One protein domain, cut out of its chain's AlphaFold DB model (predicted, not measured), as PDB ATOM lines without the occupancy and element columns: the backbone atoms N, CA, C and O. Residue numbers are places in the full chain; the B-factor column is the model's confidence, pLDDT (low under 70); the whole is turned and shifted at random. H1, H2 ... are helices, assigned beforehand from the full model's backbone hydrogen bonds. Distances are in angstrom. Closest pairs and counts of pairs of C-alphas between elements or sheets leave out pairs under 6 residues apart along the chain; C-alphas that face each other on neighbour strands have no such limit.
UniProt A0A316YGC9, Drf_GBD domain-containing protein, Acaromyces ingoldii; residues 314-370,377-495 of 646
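What this domain is: This is residues 314 to 370 and 377 to 495 of the 646 residues of the protein "Drf_GBD domain-containing protein" of Acaromyces ingoldii (UniProt A0A316YGC9). The chain is wound in stacked turns of helices, like a short solenoid: H1, H4 and H7 make one row, H2, H5 and H8 a second row beside it, and H3 and H6 pack together along one edge. At the far end of the stack H9 and H10 both pack on H11. The printed part has 176 residues with eleven named helices, H1 to H11 in order along the chain, and no named strand; the class is all helix. It is compact, with a radius of gyration of the C-alphas of 16.6 A, and spans 48 by 34 by 24 A.

How they stand to each other: H1, residues 314 to 322, and H4, residues 356 to 369, touch, with C-alphas 317 and 356 closest at 3.9 A; they run the same way at a shallow tilt of 33 degrees, only just short of steep. H2, residues 330 to 342, touches H5, residues 380 to 389, at Arg 337 and Cys 388, whose C-alphas are 4.7 A apart. H3, residues 345 to 353, touches H6, residues 396 to 404; the closest C-alphas, 349 and 397, are 6.7 A apart. H4 touches H5 at a steep tilt of 42 degrees, opposite ways, with C-alphas 367 and 382 closest at 6.2 A. With residues 365 to 368 alone, H4 touches H7, residues 410 to 418; C-alphas 368 and 416 are closest at 6.8 A. H7 and H8, residues 426 to 439, form a helical hairpin, with C-alphas 413 and 432 closest at 6.2 A. H5 touches H8 at His 383 and Thr 428, their C-alphas 5.3 A apart. H11, residues 478 to 487, touches H9, residues 450 to 458, with C-alphas 457 and 485 closest at 6.4 A, and forms a hairpin with H10, residues 464 to 471, where C-alphas 469 and 481 are closest at 6.8 A. H1 and H11 are apart. Every O i to N i+4 pair is within hydrogen-bond range except in H2, 8 of 9, and H8, 9 of 10.

Where its parts are: H1 begins at C-alpha 314 (-9.920, 25.395, -24.958), and H11 ends at C-alpha 487 (-1.210, 13.428, -58.213). From first to last C-alpha, H8 measures 20.6 A, H4 20.0 A and H2 18.6 A.

The domain as a whole: The C-alphas of Ser 344 and Ser 494, the two farthest apart, are 51.4 A apart. Residues 371 to 376 are not printed, and C-alphas 370 and 377 are 12.5 A apart across this cut. Of the links that are printed whole, none is long. The pLDDT is under 70 at residues 377 to 378, 445 to 450 and 473 to 476.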
ATOM      1  N   THR A 314      -8.822  24.427 -24.793       94.44
ATOM      2  CA  THR A 314      -9.920  25.395 -24.958       94.44
ATOM      3  C   THR A 314      -9.427  26.795 -25.367       94.44
ATOM      4  O   THR A 314     -10.032  27.432 -26.234       94.44
ATOM      5  N   ALA A 315      -8.312  27.290 -24.813       94.56
ATOM      6  CA  ALA A 315      -7.778  28.611 -25.159       94.56
ATOM      7  C   ALA A 315      -7.232  28.681 -26.600       94.56
ATOM      8  O   ALA A 315      -7.494  29.665 -27.295       94.56
ATOM      9  N   TYR A 316      -6.529  27.649 -27.086       96.06
ATOM     10  CA  TYR A 316      -6.104  27.592 -28.495       96.06
ATOM     11  C   TYR A 316      -7.291  27.438 -29.452       96.06
ATOM     12  O   TYR A 316      -7.343  28.136 -30.465       96.06
ATOM     13  N   ALA A 317      -8.266  26.584 -29.124       96.50
ATOM     14  CA  ALA A 317      -9.485  26.435 -29.918       96.50
ATOM     15  C   ALA A 317     -10.262  27.761 -30.010       96.50
ATOM     16  O   ALA A 317     -10.727  28.136 -31.085       96.50
ATOM     17  N   THR A 318     -10.342  28.514 -28.909       96.38
ATOM     18  CA  THR A 318     -10.977  29.841 -28.879       96.38
ATOM     19  C   THR A 318     -10.204  30.845 -29.734       96.38
ATOM     20  O   THR A 318     -10.808  31.500 -30.577       96.38
ATOM     21  N   MET A 319      -8.874  30.920 -29.585       96.19
ATOM     22  CA  MET A 319      -8.007  31.798 -30.384       96.19
ATOM     23  C   MET A 319      -8.209  31.593 -31.891       96.19
ATOM     24  O   MET A 319      -8.361  32.570 -32.621       96.19
ATOM     25  N   LEU A 320      -8.237  30.338 -32.354       96.56
ATOM     26  CA  LEU A 320      -8.418  30.011 -33.772       96.56
ATOM     27  C   LEU A 320      -9.804  30.407 -34.302       96.56
ATOM     28  O   LEU A 320      -9.915  30.792 -35.462       96.56
ATOM     29  N   LYS A 321     -10.851  30.345 -33.467       96.38
ATOM     30  CA  LYS A 321     -12.209  30.781 -33.837       96.38
ATOM     31  C   LYS A 321     -12.337  32.304 -33.914       96.38
ATOM     32  O   LYS A 321     -13.007  32.806 -34.808       96.38
ATOM     33  N   THR A 322     -11.729  33.033 -32.975       96.25
ATOM     34  CA  THR A 322     -11.917  34.489 -32.830       96.25
ATOM     35  C   THR A 322     -10.922  35.337 -33.621       96.25
ATOM     36  O   THR A 322     -11.188  36.514 -33.851       96.25
ATOM     37  N   THR A 323      -9.789  34.773 -34.045       94.31
ATOM     38  CA  THR A 323      -8.717  35.506 -34.740       94.31
ATOM     39  C   THR A 323      -8.710  35.152 -36.223       94.31
ATOM     40  O   THR A 323      -8.590  33.976 -36.557       94.31
ATOM     41  N   ALA A 324      -8.825  36.143 -37.112       89.75
ATOM     42  CA  ALA A 324      -8.696  35.948 -38.561       89.75
ATOM     43  C   ALA A 324      -7.302  35.414 -38.940       89.75
ATOM     44  O   ALA A 324      -6.322  35.734 -38.264       89.75
ATOM     45  N   ALA A 325      -7.202  34.646 -40.030       89.69
ATOM     46  CA  ALA A 325      -5.949  34.055 -40.511       89.69
ATOM     47  C   ALA A 325      -4.747  35.020 -40.553       89.69
ATOM     48  O   ALA A 325      -3.674  34.688 -40.048       89.69
ATOM     49  N   SER A 326      -4.942  36.229 -41.086       86.56
ATOM     50  CA  SER A 326      -3.920  37.280 -41.218       86.56
ATOM     51  C   SER A 326      -3.390  37.835 -39.887       86.56
ATOM     52  O   SER A 326      -2.343  38.477 -39.856       86.56
ATOM     53  N   HIS A 327      -4.096  37.600 -38.779       88.69
ATOM     54  CA  HIS A 327      -3.736  38.082 -37.443       88.69
ATOM     55  C   HIS A 327      -3.310  36.951 -36.492       88.69
ATOM     56  O   HIS A 327      -3.179  37.167 -35.284       88.69
ATOM     57  N   LEU A 328      -3.079  35.739 -37.011       91.94
ATOM     58  CA  LEU A 328      -2.596  34.618 -36.210       91.94
ATOM     59  C   LEU A 328      -1.151  34.843 -35.744       91.94
ATOM     60  O   LEU A 328      -0.209  34.918 -36.529       91.94
ATOM     61  N   ASP A 329      -0.971  34.880 -34.426       92.19
ATOM     62  CA  ASP A 329       0.340  34.972 -33.785       92.19
ATOM     63  C   ASP A 329       1.164  33.696 -34.052       92.19
ATOM     64  O   ASP A 329       0.939  32.633 -33.464       92.19
ATOM     65  N   VAL A 330       2.166  33.834 -34.924       93.31
ATOM     66  CA  VAL A 330       3.125  32.790 -35.317       93.31
ATOM     67  C   VAL A 330       3.816  32.152 -34.100       93.31
ATOM     68  O   VAL A 330       4.096  30.953 -34.102       93.31
ATOM     69  N   ALA A 331       4.062  32.898 -33.015       93.75
ATOM     70  CA  ALA A 331       4.656  32.353 -31.796       93.75
ATOM     71  C   ALA A 331       3.655  31.519 -30.974       93.75
ATOM     72  O   ALA A 331       4.062  30.543 -30.339       93.75
ATOM     73  N   LYS A 332       2.352  31.841 -31.006       93.94
ATOM     74  CA  LYS A 332       1.299  30.961 -30.461       93.94
ATOM     75  C   LYS A 332       1.144  29.702 -31.307       93.94
ATOM     76  O   LYS A 332       1.107  28.623 -30.725       93.94
ATOM     77  N   LEU A 333       1.155  29.804 -32.639       94.94
ATOM     78  CA  LEU A 333       1.126  28.626 -33.518       94.94
ATOM     79  C   LEU A 333       2.336  27.707 -33.275       94.94
ATOM     80  O   LEU A 333       2.149  26.511 -33.087       94.94
ATOM     81  N   LYS A 334       3.557  28.249 -33.138       94.31
ATOM     82  CA  LYS A 334       4.762  27.477 -32.756       94.31
ATOM     83  C   LYS A 334       4.593  26.722 -31.429       94.31
ATOM     84  O   LYS A 334       4.986  25.559 -31.332       94.31
ATOM     85  N   ARG A 335       3.991  27.352 -30.410       93.50
ATOM     86  CA  ARG A 335       3.693  26.694 -29.122       93.50
ATOM     87  C   ARG A 335       2.603  25.626 -29.259       93.50
ATOM     88  O   ARG A 335       2.779  24.531 -28.734       93.50
ATOM     89  N   MET A 336       1.543  25.894 -30.024       94.12
ATOM     90  CA  MET A 336       0.497  24.919 -30.350       94.12
ATOM     91  C   MET A 336       1.084  23.695 -31.067       94.12
ATOM     92  O   MET A 336       0.790  22.564 -30.698       94.12
ATOM     93  N   ARG A 337       1.992  23.907 -32.027       93.56
ATOM     94  CA  ARG A 337       2.700  22.855 -32.769       93.56
ATOM     95  C   ARG A 337       3.507  21.943 -31.850       93.56
ATOM     96  O   ARG A 337       3.555  20.738 -32.082       93.56
ATOM     97  N   ALA A 338       4.143  22.489 -30.813       90.50
ATOM     98  CA  ALA A 338       4.813  21.679 -29.800       90.50
ATOM     99  C   ALA A 338       3.790  20.845 -29.011       90.50
ATOM    100  O   ALA A 338       3.856  19.616 -29.053       90.50
ATOM    101  N   VAL A 339       2.801  21.516 -28.411       91.19
ATOM    102  CA  VAL A 339       1.744  20.931 -27.568       91.19
ATOM    103  C   VAL A 339       0.994  19.789 -28.267       91.19
ATOM    104  O   VAL A 339       0.926  18.689 -27.724       91.19
ATOM    105  N   LEU A 340       0.556  19.991 -29.517       90.81
ATOM    106  CA  LEU A 340      -0.106  18.977 -30.357       90.81
ATOM    107  C   LEU A 340       0.730  17.702 -30.581       90.81
ATOM    108  O   LEU A 340       0.178  16.688 -30.994       90.81
ATOM    109  N   SER A 341       2.045  17.749 -30.340       86.81
ATOM    110  CA  SER A 341       2.965  16.616 -30.510       86.81
ATOM    111  C   SER A 341       3.587  16.070 -29.223       86.81
ATOM    112  O   SER A 341       4.299  15.067 -29.289       86.81
ATOM    113  N   SER A 342       3.364  16.715 -28.072       82.81
ATOM    114  CA  SER A 342       3.978  16.339 -26.788       82.81
ATOM    115  C   SER A 342       2.986  16.085 -25.656       82.81
ATOM    116  O   SER A 342       3.331  15.350 -24.725       82.81
ATOM    117  N   GLU A 343       1.798  16.689 -25.695       80.56
ATOM    118  CA  GLU A 343       0.801  16.533 -24.635       80.56
ATOM    119  C   GLU A 343      -0.002  15.234 -24.748       80.56
ATOM    120  O   GLU A 343       0.131  14.456 -25.696       80.56
ATOM    121  N   SER A 344      -0.795  14.960 -23.715       78.25
ATOM    122  CA  SER A 344      -1.608  13.753 -23.619       78.25
ATOM    123  C   SER A 344      -2.686  13.682 -24.716       78.25
ATOM    124  O   SER A 344      -3.234  14.708 -25.136       78.25
ATOM    125  N   PRO A 345      -3.119  12.473 -25.117       83.56
ATOM    126  CA  PRO A 345      -4.281  12.311 -25.990       83.56
ATOM    127  C   PRO A 345      -5.575  12.915 -25.417       83.56
ATOM    128  O   PRO A 345      -6.497  13.200 -26.179       83.56
ATOM    129  N   SER A 346      -5.682  13.120 -24.096       86.69
ATOM    130  CA  SER A 346      -6.807  13.837 -23.471       86.69
ATOM    131  C   SER A 346      -6.818  15.333 -23.804       86.69
ATOM    132  O   SER A 346      -7.882  15.861 -24.108       86.69
ATOM    133  N   TRP A 347      -5.654  15.991 -23.867       91.62
ATOM    134  CA  TRP A 347      -5.545  17.377 -24.341       91.62
ATOM    135  C   TRP A 347      -6.033  17.505 -25.791       91.62
ATOM    136  O   TRP A 347      -6.788  18.415 -26.131       91.62
ATOM    137  N   MET A 348      -5.646  16.548 -26.645       91.75
ATOM    138  CA  MET A 348      -6.095  16.491 -28.041       91.75
ATOM    139  C   MET A 348      -7.616  16.294 -28.149       91.75
ATOM    140  O   MET A 348      -8.243  16.901 -29.013       91.75
ATOM    141  N   ALA A 349      -8.214  15.482 -27.266       91.00
ATOM    142  CA  ALA A 349      -9.666  15.306 -27.204       91.00
ATOM    143  C   ALA A 349     -10.377  16.625 -26.888       91.00
ATOM    144  O   ALA A 349     -11.206  17.054 -27.683       91.00
ATOM    145  N   GLU A 350      -9.981  17.309 -25.806       94.44
ATOM    146  CA  GLU A 350     -10.549  18.611 -25.426       94.44
ATOM    147  C   GLU A 350     -10.421  19.618 -26.579       94.44
ATOM    148  O   GLU A 350     -11.383  20.295 -26.930       94.44
ATOM    149  N   PHE A 351      -9.259  19.684 -27.238       95.75
ATOM    150  CA  PHE A 351      -9.046  20.592 -28.368       95.75
ATOM    151  C   PHE A 351      -9.993  20.307 -29.546       95.75
ATOM    152  O   PHE A 351     -10.521  21.243 -30.152       95.75
ATOM    153  N   ILE A 352     -10.232  19.032 -29.872       94.50
ATOM    154  CA  ILE A 352     -11.144  18.624 -30.952       94.50
ATOM    155  C   ILE A 352     -12.610  18.857 -30.553       94.50
ATOM    156  O   ILE A 352     -13.359  19.426 -31.347       94.50
ATOM    157  N   GLU A 353     -13.009  18.482 -29.335       95.25
ATOM    158  CA  GLU A 353     -14.364  18.672 -28.786       95.25
ATOM    159  C   GLU A 353     -14.748  20.154 -28.715       95.25
ATOM    160  O   GLU A 353     -15.851  20.538 -29.099       95.25
ATOM    161  N   GLN A 354     -13.799  21.018 -28.345       96.25
ATOM    162  CA  GLN A 354     -13.956  22.471 -28.399       96.25
ATOM    163  C   GLN A 354     -13.912  23.031 -29.832       96.25
ATOM    164  O   GLN A 354     -13.845  24.245 -30.019       96.25
ATOM    165  N   GLY A 355     -13.968  22.195 -30.873       95.38
ATOM    166  CA  GLY A 355     -14.003  22.602 -32.280       95.38
ATOM    167  C   GLY A 355     -12.698  23.220 -32.791       95.38
ATOM    168  O   GLY A 355     -12.713  23.915 -33.808       95.38
ATOM    169  N   GLY A 356     -11.573  22.996 -32.105       95.88
ATOM    170  CA  GLY A 356     -10.264  23.534 -32.474       95.88
ATOM    171  C   GLY A 356      -9.779  23.033 -33.834       95.88
ATOM    172  O   GLY A 356      -9.254  23.820 -34.616       95.88
ATOM    173  N   TYR A 357     -10.035  21.765 -34.171       95.44
ATOM    174  CA  TYR A 357      -9.699  21.211 -35.489       95.44
ATOM    175  C   TYR A 357     -10.507  21.854 -36.633       95.44
ATOM    176  O   TYR A 357      -9.932  22.253 -37.642       95.44
ATOM    177  N   ALA A 358     -11.819  22.046 -36.455       95.31
ATOM    178  CA  ALA A 358     -12.649  22.748 -37.438       95.31
ATOM    179  C   ALA A 358     -12.193  24.209 -37.625       95.31
ATOM    180  O   ALA A 358     -12.151  24.712 -38.746       95.31
ATOM    181  N   ALA A 359     -11.769  24.870 -36.542       96.38
ATOM    182  CA  ALA A 359     -11.167  26.197 -36.620       96.38
ATOM    183  C   ALA A 359      -9.800  26.180 -37.338       96.38
ATOM    184  O   ALA A 359      -9.538  27.071 -38.139       96.38
ATOM    185  N   MET A 360      -8.952  25.160 -37.133       95.81
ATOM    186  CA  MET A 360      -7.710  24.990 -37.906       95.81
ATOM    187  C   MET A 360      -7.978  24.861 -39.410       95.81
ATOM    188  O   MET A 360      -7.260  25.485 -40.186       95.81
ATOM    189  N   LEU A 361      -8.995  24.095 -39.823       95.25
ATOM    190  CA  LEU A 361      -9.393  23.989 -41.233       95.25
ATOM    191  C   LEU A 361      -9.878  25.336 -41.787       95.25
ATOM    192  O   LEU A 361      -9.403  25.767 -42.831       95.25
ATOM    193  N   ALA A 362     -10.744  26.050 -41.060       95.31
ATOM    194  CA  ALA A 362     -11.229  27.367 -41.485       95.31
ATOM    195  C   ALA A 362     -10.091  28.396 -41.644       95.31
ATOM    196  O   ALA A 362     -10.059  29.146 -42.616       95.31
ATOM    197  N   ARG A 363      -9.120  28.414 -40.719       95.44
ATOM    198  CA  ARG A 363      -7.915  29.254 -40.842       95.44
ATOM    199  C   ARG A 363      -6.994  28.803 -41.974       95.44
ATOM    200  O   ARG A 363      -6.359  29.649 -42.592       95.44
ATOM    201  N   LEU A 364      -6.914  27.503 -42.255       95.25
ATOM    202  CA  LEU A 364      -6.124  26.989 -43.370       95.25
ATOM    203  C   LEU A 364      -6.721  27.412 -44.714       95.25
ATOM    204  O   LEU A 364      -5.974  27.911 -45.548       95.25
ATOM    205  N   GLN A 365      -8.039  27.289 -44.894       93.50
ATOM    206  CA  GLN A 365      -8.729  27.737 -46.106       93.50
ATOM    207  C   GLN A 365      -8.512  29.238 -46.347       93.50
ATOM    208  O   GLN A 365      -8.082  29.623 -47.430       93.50
ATOM    209  N   GLU A 366      -8.698  30.076 -45.319       93.31
ATOM    210  CA  GLU A 366      -8.410  31.518 -45.405       93.31
ATOM    211  C   GLU A 366      -6.966  31.814 -45.837       93.31
ATOM    212  O   GLU A 366      -6.746  32.722 -46.633       93.31
ATOM    213  N   LEU A 367      -5.981  31.052 -45.344       92.06
ATOM    214  CA  LEU A 367      -4.576  31.206 -45.738       92.06
ATOM    215  C   LEU A 367      -4.299  30.698 -47.161       92.06
ATOM    216  O   LEU A 367      -3.482  31.292 -47.852       92.06
ATOM    217  N   VAL A 368      -4.957  29.627 -47.613       91.38
ATOM    218  CA  VAL A 368      -4.825  29.099 -48.986       91.38
ATOM    219  C   VAL A 368      -5.422  30.070 -50.014       91.38
ATOM    220  O   VAL A 368      -4.839  30.284 -51.081       91.38
ATOM    221  N   ASP A 369      -6.550  30.700 -49.680       89.50
ATOM    222  CA  ASP A 369      -7.214  31.694 -50.529       89.50
ATOM    223  C   ASP A 369      -6.497  33.058 -50.530       89.50
ATOM    224  O   ASP A 369      -6.663  33.840 -51.470       89.50
ATOM    225  N   MET A 370      -5.645  33.336 -49.536       86.81
ATOM    226  CA  MET A 370      -4.900  34.592 -49.401       86.81
ATOM    227  C   MET A 370      -3.872  34.811 -50.525       86.81
ATOM    228  O   MET A 370      -3.372  33.871 -51.147       86.81
ATOM    229  N   HIS A 377       6.793  38.141 -46.114       66.62
ATOM    230  CA  HIS A 377       6.756  36.808 -45.493       66.62
ATOM    231  C   HIS A 377       5.401  36.464 -44.823       66.62
ATOM    232  O   HIS A 377       5.370  35.872 -43.739       66.62
ATOM    233  N   ASP A 378       4.275  36.807 -45.467       69.75
ATOM    234  CA  ASP A 378       2.909  36.487 -44.999       69.75
ATOM    235  C   ASP A 378       2.705  34.984 -44.713       69.75
ATOM    236  O   ASP A 378       1.912  34.582 -43.856       69.75
ATOM    237  N   ASP A 379       3.441  34.131 -45.431       82.94
ATOM    238  CA  ASP A 379       3.304  32.679 -45.385       82.94
ATOM    239  C   ASP A 379       3.790  32.050 -44.068       82.94
ATOM    240  O   ASP A 379       3.544  30.866 -43.844       82.94
ATOM    241  N   GLN A 380       4.384  32.809 -43.137       89.38
ATOM    242  CA  GLN A 380       4.777  32.289 -41.817       89.38
ATOM    243  C   GLN A 380       3.604  31.687 -41.027       89.38
ATOM    244  O   GLN A 380       3.777  30.673 -40.341       89.38
ATOM    245  N   ALA A 381       2.405  32.275 -41.124       91.94
ATOM    246  CA  ALA A 381       1.208  31.729 -40.485       91.94
ATOM    247  C   ALA A 381       0.788  30.396 -41.131       91.94
ATOM    248  O   ALA A 381       0.503  29.432 -40.415       91.94
ATOM    249  N   LEU A 382       0.840  30.306 -42.468       94.00
ATOM    250  CA  LEU A 382       0.610  29.062 -43.209       94.00
ATOM    251  C   LEU A 382       1.651  28.003 -42.825       94.00
ATOM    252  O   LEU A 382       1.284  26.887 -42.473       94.00
ATOM    253  N   HIS A 383       2.935  28.351 -42.832       94.00
ATOM    254  CA  HIS A 383       4.041  27.455 -42.510       94.00
ATOM    255  C   HIS A 383       3.873  26.806 -41.126       94.00
ATOM    256  O   HIS A 383       3.975  25.583 -40.991       94.00
ATOM    257  N   GLU A 384       3.569  27.591 -40.086       95.38
ATOM    258  CA  GLU A 384       3.341  27.044 -38.743       95.38
ATOM    259  C   GLU A 384       2.013  26.287 -38.615       95.38
ATOM    260  O   GLU A 384       1.960  25.281 -37.902       95.38
ATOM    261  N   LEU A 385       0.956  26.687 -39.331       95.81
ATOM    262  CA  LEU A 385      -0.304  25.946 -39.329       95.81
ATOM    263  C   LEU A 385      -0.155  24.580 -40.025       95.81
ATOM    264  O   LEU A 385      -0.561  23.566 -39.460       95.81
ATOM    265  N   LEU A 386       0.520  24.505 -41.178       96.38
ATOM    266  CA  LEU A 386       0.853  23.243 -41.857       96.38
ATOM    267  C   LEU A 386       1.697  22.328 -40.958       96.38
ATOM    268  O   LEU A 386       1.419  21.133 -40.835       96.38
ATOM    269  N   ARG A 387       2.685  22.885 -40.247       95.44
ATOM    270  CA  ARG A 387       3.440  22.144 -39.226       95.44
ATOM    271  C   ARG A 387       2.559  21.624 -38.081       95.44
ATOM    272  O   ARG A 387       2.928  20.608 -37.489       95.44
ATOM    273  N   CYS A 388       1.439  22.278 -37.750       95.88
ATOM    274  CA  CYS A 388       0.448  21.769 -36.791       95.88
ATOM    275  C   CYS A 388      -0.352  20.597 -37.378       95.88
ATOM    276  O   CYS A 388      -0.519  19.590 -36.695       95.88
ATOM    277  N   PHE A 389      -0.761  20.652 -38.651       95.25
ATOM    278  CA  PHE A 389      -1.380  19.504 -39.333       95.25
ATOM    279  C   PHE A 389      -0.449  18.279 -39.388       95.25
ATOM    280  O   PHE A 389      -0.895  17.159 -39.157       95.25
ATOM    281  N   VAL A 390       0.861  18.482 -39.577       94.56
ATOM    282  CA  VAL A 390       1.881  17.416 -39.472       94.56
ATOM    283  C   VAL A 390       2.073  16.914 -38.024       94.56
ATOM    284  O   VAL A 390       2.607  15.825 -37.820       94.56
ATOM    285  N   ALA A 391       1.635  17.663 -37.003       93.69
ATOM    286  CA  ALA A 391       1.646  17.224 -35.600       93.69
ATOM    287  C   ALA A 391       0.452  16.319 -35.251       93.69
ATOM    288  O   ALA A 391       0.653  15.302 -34.601       93.69
ATOM    289  N   LEU A 392      -0.759  16.636 -35.727       91.44
ATOM    290  CA  LEU A 392      -1.999  15.895 -35.426       91.44
ATOM    291  C   LEU A 392      -1.896  14.350 -35.463       91.44
ATOM    292  O   LEU A 392      -2.349  13.715 -34.505       91.44
ATOM    293  N   PRO A 393      -1.313  13.697 -36.493       90.69
ATOM    294  CA  PRO A 393      -1.314  12.234 -36.606       90.69
ATOM    295  C   PRO A 393      -0.406  11.515 -35.592       90.69
ATOM    296  O   PRO A 393      -0.292  10.289 -35.661       90.69
ATOM    297  N   THR A 394       0.248  12.219 -34.657       87.38
ATOM    298  CA  THR A 394       0.958  11.573 -33.537       87.38
ATOM    299  C   THR A 394       0.012  10.888 -32.551       87.38
ATOM    300  O   THR A 394       0.466  10.017 -31.817       87.38
ATOM    301  N   THR A 395      -1.279  11.242 -32.560       87.00
ATOM    302  CA  THR A 395      -2.339  10.597 -31.764       87.00
ATOM    303  C   THR A 395      -3.397   9.960 -32.665       87.00
ATOM    304  O   THR A 395      -3.647  10.436 -33.777       87.00
ATOM    305  N   ASP A 396      -4.058   8.904 -32.198       87.25
ATOM    306  CA  ASP A 396      -5.159   8.259 -32.921       87.25
ATOM    307  C   ASP A 396      -6.396   9.169 -32.988       87.25
ATOM    308  O   ASP A 396      -7.062   9.224 -34.024       87.25
ATOM    309  N   ARG A 397      -6.635   9.992 -31.956       88.75
ATOM    310  CA  ARG A 397      -7.649  11.066 -31.994       88.75
ATOM    311  C   ARG A 397      -7.377  12.099 -33.092       88.75
ATOM    312  O   ARG A 397      -8.295  12.462 -33.825       88.75
ATOM    313  N   GLY A 398      -6.125  12.526 -33.266       89.94
ATOM    314  CA  GLY A 398      -5.745  13.434 -34.352       89.94
ATOM    315  C   GLY A 398      -5.875  12.801 -35.743       89.94
ATOM    316  O   GLY A 398      -6.311  13.470 -36.679       89.94
ATOM    317  N   LYS A 399      -5.599  11.495 -35.890       89.38
ATOM    318  CA  LYS A 399      -5.887  10.747 -37.133       89.38
ATOM    319  C   LYS A 399      -7.389  10.678 -37.424       89.38
ATOM    320  O   LYS A 399      -7.778  10.851 -38.574       89.38
ATOM    321  N   ALA A 400      -8.220  10.445 -36.408       89.25
ATOM    322  CA  ALA A 400      -9.675  10.407 -36.553       89.25
ATOM    323  C   ALA A 400     -10.255  11.780 -36.944       89.25
ATOM    324  O   ALA A 400     -11.133  11.846 -37.801       89.25
ATOM    325  N   ALA A 401      -9.718  12.877 -36.397       89.94
ATOM    326  CA  ALA A 401     -10.070  14.235 -36.821       89.94
ATOM    327  C   ALA A 401      -9.667  14.514 -38.281       89.94
ATOM    328  O   ALA A 401     -10.475  15.010 -39.058       89.94
ATOM    329  N   LEU A 402      -8.459  14.114 -38.698       89.38
ATOM    330  CA  LEU A 402      -8.054  14.204 -40.108       89.38
ATOM    331  C   LEU A 402      -8.975  13.401 -41.041       89.38
ATOM    332  O   LEU A 402      -9.193  13.808 -42.177       89.38
ATOM    333  N   GLN A 403      -9.530  12.279 -40.571       87.56
ATOM    334  CA  GLN A 403     -10.450  11.444 -41.349       87.56
ATOM    335  C   GLN A 403     -11.864  12.023 -41.458       87.56
ATOM    336  O   GLN A 403     -12.515  11.815 -42.482       87.56
ATOM    337  N   SER A 404     -12.356  12.733 -40.437       86.06
ATOM    338  CA  SER A 404     -13.751  13.196 -40.388       86.06
ATOM    339  C   SER A 404     -14.077  14.324 -41.372       86.06
ATOM    340  O   SER A 404     -15.255  14.567 -41.625       86.06
ATOM    341  N   SER A 405     -13.064  14.978 -41.950       83.94
ATOM    342  CA  SER A 405     -13.222  16.066 -42.933       83.94
ATOM    343  C   SER A 405     -12.650  15.755 -44.323       83.94
ATOM    344  O   SER A 405     -12.611  16.642 -45.171       83.94
ATOM    345  N   MET A 406     -12.220  14.513 -44.591       83.00
ATOM    346  CA  MET A 406     -11.729  14.134 -45.925       83.00
ATOM    347  C   MET A 406     -12.832  14.309 -46.985       83.00
ATOM    348  O   MET A 406     -13.930  13.786 -46.783       83.00
ATOM    349  N   PRO A 407     -12.544  14.947 -48.139       83.12
ATOM    350  CA  PRO A 407     -11.214  15.170 -48.723       83.12
ATOM    351  C   PRO A 407     -10.501  16.487 -48.349       83.12
ATOM    352  O   PRO A 407      -9.362  16.676 -48.787       83.12
ATOM    353  N   SER A 408     -11.108  17.379 -47.563       86.81
ATOM    354  CA  SER A 408     -10.425  18.576 -47.046       86.81
ATOM    355  C   SER A 408      -9.429  18.188 -45.931       86.81
ATOM    356  O   SER A 408      -9.696  17.253 -45.167       86.81
ATOM    357  N   PRO A 409      -8.238  18.813 -45.834       88.81
ATOM    358  CA  PRO A 409      -7.706  19.876 -46.691       88.81
ATOM    359  C   PRO A 409      -6.857  19.353 -47.868       88.81
ATOM    360  O   PRO A 409      -6.233  20.120 -48.596       88.81
ATOM    361  N   PHE A 410      -6.774  18.032 -48.071       91.56
ATOM    362  CA  PHE A 410      -5.844  17.407 -49.025       91.56
ATOM    363  C   PHE A 410      -6.039  17.882 -50.476       91.56
ATOM    364  O   PHE A 410      -5.059  18.001 -51.213       91.56
ATOM    365  N   GLY A 411      -7.283  18.169 -50.879       90.31
ATOM    366  CA  GLY A 411      -7.598  18.777 -52.175       90.31
ATOM    367  C   GLY A 411      -6.981  20.168 -52.336       90.31
ATOM    368  O   GLY A 411      -6.157  20.375 -53.228       90.31
ATOM    369  N   GLU A 412      -7.330  21.077 -51.424       91.00
ATOM    370  CA  GLU A 412      -6.896  22.481 -51.395       91.00
ATOM    371  C   GLU A 412      -5.368  22.608 -51.344       91.00
ATOM    372  O   GLU A 412      -4.771  23.358 -52.115       91.00
ATOM    373  N   LEU A 413      -4.705  21.821 -50.487       93.44
ATOM    374  CA  LEU A 413      -3.247  21.845 -50.346       93.44
ATOM    375  C   LEU A 413      -2.520  21.363 -51.607       93.44
ATOM    376  O   LEU A 413      -1.436  21.857 -51.923       93.44
ATOM    377  N   ASN A 414      -3.102  20.407 -52.334       92.62
ATOM    378  CA  ASN A 414      -2.554  19.950 -53.605       92.62
ATOM    379  C   ASN A 414      -2.810  20.965 -54.727       92.62
ATOM    380  O   ASN A 414      -1.923  21.190 -55.545       92.62
ATOM    381  N   ASP A 415      -3.984  21.605 -54.750       90.94
ATOM    382  CA  ASP A 415      -4.268  22.710 -55.672       90.94
ATOM    383  C   ASP A 415      -3.303  23.881 -55.449       90.94
ATOM    384  O   ASP A 415      -2.672  24.326 -56.406       90.94
ATOM    385  N   LEU A 416      -3.067  24.293 -54.197       92.12
ATOM    386  CA  LEU A 416      -2.065  25.305 -53.855       92.12
ATOM    387  C   LEU A 416      -0.667  24.910 -54.360       92.12
ATOM    388  O   LEU A 416      -0.007  25.713 -55.019       92.12
ATOM    389  N   LEU A 417      -0.235  23.668 -54.114       91.75
ATOM    390  CA  LEU A 417       1.071  23.146 -54.539       91.75
ATOM    391  C   LEU A 417       1.243  23.081 -56.070       91.75
ATOM    392  O   LEU A 417       2.368  23.169 -56.564       91.75
ATOM    393  N   CYS A 418       0.148  22.898 -56.809       88.12
ATOM    394  CA  CYS A 418       0.120  22.846 -58.272       88.12
ATOM    395  C   CYS A 418      -0.161  24.204 -58.941       88.12
ATOM    396  O   CYS A 418       0.001  24.316 -60.155       88.12
ATOM    397  N   SER A 419      -0.581  25.212 -58.174       88.25
ATOM    398  CA  SER A 419      -0.887  26.564 -58.648       88.25
ATOM    399  C   SER A 419       0.358  27.447 -58.791       88.25
ATOM    400  O   SER A 419       1.467  27.077 -58.405       88.25
ATOM    401  N   GLU A 420       0.175  28.668 -59.293       83.62
ATOM    402  CA  GLU A 420       1.214  29.705 -59.261       83.62
ATOM    403  C   GLU A 420       1.394  30.323 -57.858       83.62
ATOM    404  O   GLU A 420       2.485  30.792 -57.556       83.62
ATOM    405  N   LYS A 421       0.414  30.188 -56.942       85.69
ATOM    406  CA  LYS A 421       0.546  30.550 -55.513       85.69
ATOM    407  C   LYS A 421       1.428  29.584 -54.693       85.69
ATOM    408  O   LYS A 421       1.550  29.775 -53.480       85.69
ATOM    409  N   ARG A 422       2.007  28.534 -55.304       88.38
ATOM    410  CA  ARG A 422       2.845  27.515 -54.631       88.38
ATOM    411  C   ARG A 422       3.954  28.193 -53.792       88.38
ATOM    412  O   ARG A 422       4.868  28.750 -54.400       88.38
ATOM    413  N   PRO A 423       3.903  28.156 -52.436       89.19
ATOM    414  CA  PRO A 423       4.705  29.024 -51.559       89.19
ATOM    415  C   PRO A 423       6.189  29.093 -51.927       89.19
ATOM    416  O   PRO A 423       6.761  28.077 -52.322       89.19
ATOM    417  N   GLY A 424       6.827  30.260 -51.804       84.94
ATOM    418  CA  GLY A 424       8.236  30.435 -52.183       84.94
ATOM    419  C   GLY A 424       9.185  29.502 -51.417       84.94
ATOM    420  O   GLY A 424      10.049  28.867 -52.021       84.94
ATOM    421  N   ASP A 425       8.968  29.353 -50.107       89.00
ATOM    422  CA  ASP A 425       9.761  28.474 -49.245       89.00
ATOM    423  C   ASP A 425       9.552  26.980 -49.563       89.00
ATOM    424  O   ASP A 425       8.448  26.422 -49.477       89.00
ATOM    425  N   LEU A 426      10.658  26.292 -49.859       92.31
ATOM    426  CA  LEU A 426      10.685  24.849 -50.091       92.31
ATOM    427  C   LEU A 426      10.327  24.050 -48.838       92.31
ATOM    428  O   LEU A 426       9.787  22.946 -48.947       92.31
ATOM    429  N   THR A 427      10.586  24.594 -47.649       92.75
ATOM    430  CA  THR A 427      10.209  23.962 -46.388       92.75
ATOM    431  C   THR A 427       8.692  24.043 -46.168       92.75
ATOM    432  O   THR A 427       8.092  23.033 -45.795       92.75
ATOM    433  N   THR A 428       8.017  25.150 -46.505       93.56
ATOM    434  CA  THR A 428       6.545  25.235 -46.599       93.56
ATOM    435  C   THR A 428       6.008  24.203 -47.601       93.56
ATOM    436  O   THR A 428       5.157  23.383 -47.237       93.56
ATOM    437  N   ARG A 429       6.557  24.135 -48.829       94.25
ATOM    438  CA  ARG A 429       6.149  23.123 -49.834       94.25
ATOM    439  C   ARG A 429       6.350  21.686 -49.354       94.25
ATOM    440  O   ARG A 429       5.517  20.819 -49.619       94.25
ATOM    441  N   LYS A 430       7.433  21.413 -48.625       95.31
ATOM    442  CA  LYS A 430       7.693  20.103 -48.019       95.31
ATOM    443  C   LYS A 430       6.590  19.716 -47.032       95.31
ATOM    444  O   LYS A 430       6.154  18.569 -47.080       95.31
ATOM    445  N   HIS A 431       6.108  20.634 -46.193       96.19
ATOM    446  CA  HIS A 431       5.012  20.339 -45.262       96.19
ATOM    447  C   HIS A 431       3.690  20.034 -45.989       96.19
ATOM    448  O   HIS A 431       2.998  19.106 -45.577       96.19
ATOM    449  N   LEU A 432       3.382  20.707 -47.111       95.44
ATOM    450  CA  LEU A 432       2.236  20.348 -47.970       95.44
ATOM    451  C   LEU A 432       2.315  18.875 -48.415       95.44
ATOM    452  O   LEU A 432       1.366  18.111 -48.249       95.44
ATOM    453  N   VAL A 433       3.478  18.443 -48.917       95.75
ATOM    454  CA  VAL A 433       3.695  17.051 -49.360       95.75
ATOM    455  C   VAL A 433       3.726  16.065 -48.185       95.75
ATOM    456  O   VAL A 433       3.291  14.925 -48.337       95.75
ATOM    457  N   GLU A 434       4.197  16.473 -47.004       95.62
ATOM    458  CA  GLU A 434       4.136  15.631 -45.803       95.62
ATOM    459  C   GLU A 434       2.703  15.418 -45.311       95.62
ATOM    460  O   GLU A 434       2.400  14.308 -44.888       95.62
ATOM    461  N   ILE A 435       1.802  16.394 -45.464       94.44
ATOM    462  CA  ILE A 435       0.367  16.197 -45.207       94.44
ATOM    463  C   ILE A 435      -0.237  15.239 -46.246       94.44
ATOM    464  O   ILE A 435      -0.921  14.292 -45.865       94.44
ATOM    465  N   LEU A 436       0.085  15.386 -47.538       93.56
ATOM    466  CA  LEU A 436      -0.346  14.430 -48.576       93.56
ATOM    467  C   LEU A 436       0.174  12.998 -48.328       93.56
ATOM    468  O   LEU A 436      -0.518  12.030 -48.640       93.56
ATOM    469  N   LEU A 437       1.357  12.842 -47.724       92.69
ATOM    470  CA  LEU A 437       1.873  11.540 -47.283       92.69
ATOM    471  C   LEU A 437       1.012  10.906 -46.178       92.69
ATOM    472  O   LEU A 437       0.872   9.683 -46.177       92.69
ATOM    473  N   LEU A 438       0.406  11.695 -45.277       92.00
ATOM    474  CA  LEU A 438      -0.465  11.174 -44.211       92.00
ATOM    475  C   LEU A 438      -1.688  10.449 -44.778       92.00
ATOM    476  O   LEU A 438      -2.061   9.396 -44.263       92.00
ATOM    477  N   LEU A 439      -2.280  10.961 -45.863       90.00
ATOM    478  CA  LEU A 439      -3.455  10.363 -46.511       90.00
ATOM    479  C   LEU A 439      -3.234   8.884 -46.877       90.00
ATOM    480  O   LEU A 439      -4.151   8.070 -46.777       90.00
ATOM    481  N   ALA A 440      -2.008   8.512 -47.247       85.81
ATOM    482  CA  ALA A 440      -1.662   7.140 -47.610       85.81
ATOM    483  C   ALA A 440      -1.624   6.151 -46.426       85.81
ATOM    484  O   ALA A 440      -1.573   4.940 -46.663       85.81
ATOM    485  N   ASP A 441      -1.599   6.656 -45.189       84.50
ATOM    486  CA  ASP A 441      -1.555   5.887 -43.937       84.50
ATOM    487  C   ASP A 441      -2.818   6.056 -43.071       84.50
ATOM    488  O   ASP A 441      -3.050   5.250 -42.169       84.50
ATOM    489  N   LEU A 442      -3.670   7.049 -43.354       85.19
ATOM    490  CA  LEU A 442      -4.985   7.172 -42.724       85.19
ATOM    491  C   LEU A 442      -5.936   6.076 -43.251       85.19
ATOM    492  O   LEU A 442      -6.134   5.986 -44.467       85.19
ATOM    493  N   PRO A 443      -6.559   5.249 -42.385       74.50
ATOM    494  CA  PRO A 443      -7.669   4.401 -42.801       74.50
ATOM    495  C   PRO A 443      -8.837   5.266 -43.290       74.50
ATOM    496  O   PRO A 443      -9.194   6.266 -42.669       74.50
ATOM    497  N   TRP A 444      -9.438   4.879 -44.414       70.75
ATOM    498  CA  TRP A 444     -10.583   5.596 -44.962       70.75
ATOM    499  C   TRP A 444     -11.868   5.190 -44.238       70.75
ATOM    500  O   TRP A 444     -12.316   4.050 -44.367       70.75
ATOM    501  N   ALA A 445     -12.482   6.125 -43.516       60.69
ATOM    502  CA  ALA A 445     -13.839   5.949 -43.020       60.69
ATOM    503  C   ALA A 445     -14.827   6.045 -44.196       60.69
ATOM    504  O   ALA A 445     -14.879   7.053 -44.900       60.69
ATOM    505  N   THR A 446     -15.651   5.012 -44.395       53.03
ATOM    506  CA  THR A 446     -16.660   4.919 -45.476       53.03
ATOM    507  C   THR A 446     -17.734   6.024 -45.423       53.03
ATOM    508  O   THR A 446     -18.588   6.099 -46.297       53.03
ATOM    509  N   THR A 447     -17.704   6.881 -44.401       48.72
ATOM    510  CA  THR A 447     -18.638   7.981 -44.133       48.72
ATOM    511  C   THR A 447     -18.294   9.301 -44.827       48.72
ATOM    512  O   THR A 447     -19.095  10.229 -44.744       48.72
ATOM    513  N   ALA A 448     -17.131   9.421 -45.475       54.56
ATOM    514  CA  ALA A 448     -16.763  10.632 -46.213       54.56
ATOM    515  C   ALA A 448     -17.829  10.990 -47.268       54.56
ATOM    516  O   ALA A 448     -18.315  10.116 -47.995       54.56
ATOM    517  N   SER A 449     -18.193  12.273 -47.354       55.06
ATOM    518  CA  SER A 449     -19.252  12.751 -48.246       55.06
ATOM    519  C   SER A 449     -18.899  12.444 -49.702       55.06
ATOM    520  O   SER A 449     -17.999  13.049 -50.284       55.06
ATOM    521  N   SER A 450     -19.635  11.506 -50.311       65.56
ATOM    522  CA  SER A 450     -19.411  11.058 -51.696       65.56
ATOM    523  C   SER A 450     -19.360  12.225 -52.697       65.56
ATOM    524  O   SER A 450     -18.616  12.174 -53.672       65.56
ATOM    525  N   LYS A 451     -20.089  13.317 -52.410       73.12
ATOM    526  CA  LYS A 451     -20.104  14.549 -53.211       73.12
ATOM    527  C   LYS A 451     -18.754  15.271 -53.222       73.12
ATOM    528  O   LYS A 451     -18.228  15.533 -54.291       73.12
ATOM    529  N   GLU A 452     -18.163  15.532 -52.059       70.94
ATOM    530  CA  GLU A 452     -16.905  16.289 -51.964       70.94
ATOM    531  C   GLU A 452     -15.746  15.527 -52.616       70.94
ATOM    532  O   GLU A 452     -14.925  16.105 -53.330       70.94
ATOM    533  N   LEU A 453     -15.706  14.202 -52.429       76.31
ATOM    534  CA  LEU A 453     -14.743  13.349 -53.121       76.31
ATOM    535  C   LEU A 453     -14.972  13.376 -54.640       76.31
ATOM    536  O   LEU A 453     -14.006  13.495 -55.390       76.31
ATOM    537  N   HIS A 454     -16.224  13.311 -55.100       79.69
ATOM    538  CA  HIS A 454     -16.569  13.420 -56.518       79.69
ATOM    539  C   HIS A 454     -16.149  14.773 -57.121       79.69
ATOM    540  O   HIS A 454     -15.599  14.803 -58.222       79.69
ATOM    541  N   ASP A 455     -16.315  15.879 -56.395       83.19
ATOM    542  CA  ASP A 455     -15.906  17.213 -56.848       83.19
ATOM    543  C   ASP A 455     -14.381  17.334 -56.999       83.19
ATOM    544  O   ASP A 455     -13.897  17.972 -57.938       83.19
ATOM    545  N   VAL A 456     -13.597  16.685 -56.128       83.38
ATOM    546  CA  VAL A 456     -12.135  16.579 -56.297       83.38
ATOM    547  C   VAL A 456     -11.774  15.680 -57.487       83.38
ATOM    548  O   VAL A 456     -10.871  16.025 -58.252       83.38
ATOM    549  N   LEU A 457     -12.482  14.559 -57.682       82.31
ATOM    550  CA  LEU A 457     -12.262  13.654 -58.818       82.31
ATOM    551  C   LEU A 457     -12.532  14.334 -60.170       82.31
ATOM    552  O   LEU A 457     -11.745  14.178 -61.103       82.31
ATOM    553  N   GLU A 458     -13.620  15.099 -60.302       84.94
ATOM    554  CA  GLU A 458     -13.978  15.746 -61.571       84.94
ATOM    555  C   GLU A 458     -13.105  16.968 -61.909       84.94
ATOM    556  O   GLU A 458     -13.034  17.348 -63.078       84.94
ATOM    557  N   LYS A 459     -12.361  17.541 -60.954       88.00
ATOM    558  CA  LYS A 459     -11.377  18.615 -61.216       88.00
ATOM    559  C   LYS A 459     -10.051  18.118 -61.816       88.00
ATOM    560  O   LYS A 459      -9.197  18.933 -62.175       88.00
ATOM    561  N   ARG A 460      -9.835  16.803 -61.919       90.31
ATOM    562  CA  ARG A 460      -8.543  16.187 -62.271       90.31
ATOM    563  C   ARG A 460      -8.611  15.394 -63.573       90.31
ATOM    564  O   ARG A 460      -9.649  14.840 -63.928       90.31
ATOM    565  N   GLU A 461      -7.493  15.332 -64.298       89.50
ATOM    566  CA  GLU A 461      -7.387  14.490 -65.493       89.50
ATOM    567  C   GLU A 461      -7.654  13.016 -65.135       89.50
ATOM    568  O   GLU A 461      -7.223  12.522 -64.092       89.50
ATOM    569  N   LYS A 462      -8.361  12.282 -66.000       87.38
ATOM    570  CA  LYS A 462      -8.634  10.849 -65.805       87.38
ATOM    571  C   LYS A 462      -7.544  10.019 -66.494       87.38
ATOM    572  O   LYS A 462      -7.076  10.380 -67.570       87.38
ATOM    573  N   SER A 463      -7.141   8.900 -65.891       89.25
ATOM    574  CA  SER A 463      -6.145   7.974 -66.456       89.25
ATOM    575  C   SER A 463      -6.660   6.537 -66.447       89.25
ATOM    576  O   SER A 463      -7.551   6.214 -65.661       89.25
ATOM    577  N   SER A 464      -6.092   5.668 -67.288       87.69
ATOM    578  CA  SER A 464      -6.438   4.240 -67.329       87.69
ATOM    579  C   SER A 464      -6.254   3.567 -65.965       87.69
ATOM    580  O   SER A 464      -7.151   2.868 -65.501       87.69
ATOM    581  N   THR A 465      -5.144   3.851 -65.275       87.56
ATOM    582  CA  THR A 465      -4.879   3.362 -63.914       87.56
ATOM    583  C   THR A 465      -5.958   3.813 -62.925       87.56
ATOM    584  O   THR A 465      -6.456   2.993 -62.156       87.56
ATOM    585  N   LEU A 466      -6.351   5.094 -62.941       87.81
ATOM    586  CA  LEU A 466      -7.377   5.612 -62.027       87.81
ATOM    587  C   LEU A 466      -8.763   5.029 -62.337       87.81
ATOM    588  O   LEU A 466      -9.457   4.617 -61.413       87.81
ATOM    589  N   GLN A 467      -9.140   4.939 -63.616       87.69
ATOM    590  CA  GLN A 467     -10.411   4.349 -64.048       87.69
ATOM    591  C   GLN A 467     -10.517   2.874 -63.644       87.69
ATOM    592  O   GLN A 467     -11.543   2.459 -63.109       87.69
ATOM    593  N   ALA A 468      -9.451   2.090 -63.828       85.38
ATOM    594  CA  ALA A 468      -9.426   0.692 -63.410       85.38
ATOM    595  C   ALA A 468      -9.566   0.552 -61.882       85.38
ATOM    596  O   ALA A 468     -10.427  -0.193 -61.411       85.38
ATOM    597  N   ILE A 469      -8.817   1.346 -61.106       83.38
ATOM    598  CA  ILE A 469      -8.914   1.377 -59.636       83.38
ATOM    599  C   ILE A 469     -10.326   1.771 -59.167       83.38
ATOM    600  O   ILE A 469     -10.849   1.145 -58.248       83.38
ATOM    601  N   GLN A 470     -10.963   2.754 -59.813       81.25
ATOM    602  CA  GLN A 470     -12.350   3.156 -59.536       81.25
ATOM    603  C   GLN A 470     -13.362   2.058 -59.899       81.25
ATOM    604  O   GLN A 470     -14.293   1.809 -59.136       81.25
ATOM    605  N   SER A 471     -13.176   1.370 -61.031       77.75
ATOM    606  CA  SER A 471     -14.061   0.277 -61.462       77.75
ATOM    607  C   SER A 471     -14.008  -0.934 -60.519       77.75
ATOM    608  O   SER A 471     -15.022  -1.593 -60.292       77.75
ATOM    609  N   ALA A 472     -12.864  -1.168 -59.869       71.81
ATOM    610  CA  ALA A 472     -12.665  -2.198 -58.850       71.81
ATOM    611  C   ALA A 472     -13.181  -1.785 -57.449       71.81
ATOM    612  O   ALA A 472     -12.598  -2.154 -56.424       71.81
ATOM    613  N   SER A 473     -14.280  -1.023 -57.408       57.25
ATOM    614  CA  SER A 473     -14.795  -0.256 -56.262       57.25
ATOM    615  C   SER A 473     -14.844  -0.963 -54.885       57.25
ATOM    616  O   SER A 473     -14.493  -0.315 -53.902       57.25
ATOM    617  N   PRO A 474     -15.176  -2.268 -54.734       60.78
ATOM    618  CA  PRO A 474     -15.141  -2.915 -53.414       60.78
ATOM    619  C   PRO A 474     -13.731  -3.305 -52.920       60.78
ATOM    620  O   PRO A 474     -13.577  -3.687 -51.761       60.78
ATOM    621  N   ALA A 475     -12.697  -3.262 -53.772       57.75
ATOM    622  CA  ALA A 475     -11.352  -3.765 -53.460       57.75
ATOM    623  C   ALA A 475     -10.275  -2.671 -53.310       57.75
ATOM    624  O   ALA A 475      -9.217  -2.933 -52.719       57.75
ATOM    625  N   ALA A 476     -10.519  -1.474 -53.849       64.81
ATOM    626  CA  ALA A 476      -9.613  -0.332 -53.774       64.81
ATOM    627  C   ALA A 476      -9.918   0.540 -52.538       64.81
ATOM    628  O   ALA A 476     -11.042   1.015 -52.394       64.81
ATOM    629  N   PRO A 477      -8.947   0.795 -51.640       74.44
ATOM    630  CA  PRO A 477      -9.165   1.700 -50.521       74.44
ATOM    631  C   PRO A 477      -9.195   3.146 -51.038       74.44
ATOM    632  O   PRO A 477      -8.293   3.584 -51.755       74.44
ATOM    633  N   ALA A 478     -10.245   3.894 -50.690       79.56
ATOM    634  CA  ALA A 478     -10.536   5.188 -51.315       79.56
ATOM    635  C   ALA A 478      -9.463   6.267 -51.065       79.56
ATOM    636  O   ALA A 478      -9.317   7.170 -51.887       79.56
ATOM    637  N   ASN A 479      -8.641   6.135 -50.017       82.69
ATOM    638  CA  ASN A 479      -7.472   6.991 -49.808       82.69
ATOM    639  C   ASN A 479      -6.424   6.864 -50.935       82.69
ATOM    640  O   ASN A 479      -5.813   7.860 -51.309       82.69
ATOM    641  N   VAL A 480      -6.248   5.674 -51.527       84.00
ATOM    642  CA  VAL A 480      -5.360   5.457 -52.684       84.00
ATOM    643  C   VAL A 480      -5.968   6.052 -53.950       84.00
ATOM    644  O   VAL A 480      -5.249   6.681 -54.722       84.00
ATOM    645  N   THR A 481      -7.283   5.917 -54.142       86.25
ATOM    646  CA  THR A 481      -8.012   6.548 -55.256       86.25
ATOM    647  C   THR A 481      -7.903   8.071 -55.196       86.25
ATOM    648  O   THR A 481      -7.539   8.695 -56.192       86.25
ATOM    649  N   LEU A 482      -8.155   8.667 -54.024       88.25
ATOM    650  CA  LEU A 482      -8.015  10.104 -53.801       88.25
ATOM    651  C   LEU A 482      -6.566  10.547 -54.015       88.25
ATOM    652  O   LEU A 482      -6.327  11.473 -54.781       88.25
ATOM    653  N   LEU A 483      -5.588   9.867 -53.413       90.12
ATOM    654  CA  LEU A 483      -4.186  10.268 -53.519       90.12
ATOM    655  C   LEU A 483      -3.638  10.167 -54.954       90.12
ATOM    656  O   LEU A 483      -2.931  11.069 -55.403       90.12
ATOM    657  N   LEU A 484      -3.996   9.116 -55.697       90.88
ATOM    658  CA  LEU A 484      -3.659   8.995 -57.118       90.88
ATOM    659  C   LEU A 484      -4.292  10.129 -57.937       90.88
ATOM    660  O   LEU A 484      -3.632  10.712 -58.794       90.88
ATOM    661  N   CYS A 485      -5.548  10.469 -57.641       91.06
ATOM    662  CA  CYS A 485      -6.251  11.566 -58.293       91.06
ATOM    663  C   CYS A 485      -5.643  12.942 -57.969       91.06
ATOM    664  O   CYS A 485      -5.563  13.794 -58.848       91.06
ATOM    665  N   LEU A 486      -5.171  13.171 -56.738       91.44
ATOM    666  CA  LEU A 486      -4.459  14.399 -56.368       91.44
ATOM    667  C   LEU A 486      -3.121  14.529 -57.117       91.44
ATOM    668  O   LEU A 486      -2.757  15.628 -57.522       91.44
ATOM    669  N   MET A 487      -2.426  13.419 -57.388       92.75
ATOM    670  CA  MET A 487      -1.210  13.428 -58.213       92.75
ATOM    671  C   MET A 487      -1.455  13.697 -59.707       92.75
ATOM    672  O   MET A 487      -0.498  13.988 -60.431       92.75
ATOM    673  N   HIS A 488      -2.693  13.580 -60.191       93.44
ATOM    674  CA  HIS A 488      -3.028  13.958 -61.559       93.44
ATOM    675  C   HIS A 488      -3.085  15.482 -61.725       93.44
ATOM    676  O   HIS A 488      -3.324  16.245 -60.792       93.44
ATOM    677  N   SER A 489      -2.889  15.929 -62.959       91.88
ATOM    678  CA  SER A 489      -2.933  17.334 -63.335       91.88
ATOM    679  C   SER A 489      -4.372  17.864 -63.220       91.88
ATOM    680  O   SER A 489      -5.324  17.102 -63.437       91.88
ATOM    681  N   PRO A 490      -4.563  19.154 -62.886       90.12
ATOM    682  CA  PRO A 490      -5.863  19.801 -63.009       90.12
ATOM    683  C   PRO A 490      -6.376  19.694 -64.446       90.12
ATOM    684  O   PRO A 490      -5.594  19.786 -65.397       90.12
ATOM    685  N   ARG A 491      -7.688  19.526 -64.606       87.94
ATOM    686  CA  ARG A 491      -8.329  19.590 -65.920       87.94
ATOM    687  C   ARG A 491      -8.211  20.982 -66.521       87.94
ATOM    688  O   ARG A 491      -8.351  21.988 -65.834       87.94
ATOM    689  N   ASP A 492      -8.002  21.010 -67.830       83.88
ATOM    690  CA  ASP A 492      -7.980  22.227 -68.629       83.88
ATOM    691  C   ASP A 492      -9.098  22.138 -69.678       83.88
ATOM    692  O   ASP A 492      -8.967  21.354 -70.629       83.88
ATOM    693  N   PRO A 493     -10.190  22.916 -69.541       81.12
ATOM    694  CA  PRO A 493     -11.315  22.857 -70.471       81.12
ATOM    695  C   PRO A 493     -10.897  23.231 -71.899       81.12
ATOM    696  O   PRO A 493     -11.485  22.740 -72.858       81.12
ATOM    697  N   SER A 494      -9.827  24.017 -72.062       81.38
ATOM    698  CA  SER A 494      -9.255  24.370 -73.366       81.38
ATOM    699  C   SER A 494      -8.675  23.149 -74.082       81.38
ATOM    700  O   SER A 494      -8.755  23.068 -75.304       81.38
ATOM    701  N   LYS A 495      -8.118  22.178 -73.337       79.19
ATOM    702  CA  LYS A 495      -7.648  20.893 -73.888       79.19
ATOM    703  C   LYS A 495      -8.801  19.919 -74.129       79.19
ATOM    704  O   LYS A 495      -8.763  19.161 -75.094       79.19
TER     705      LYS A 495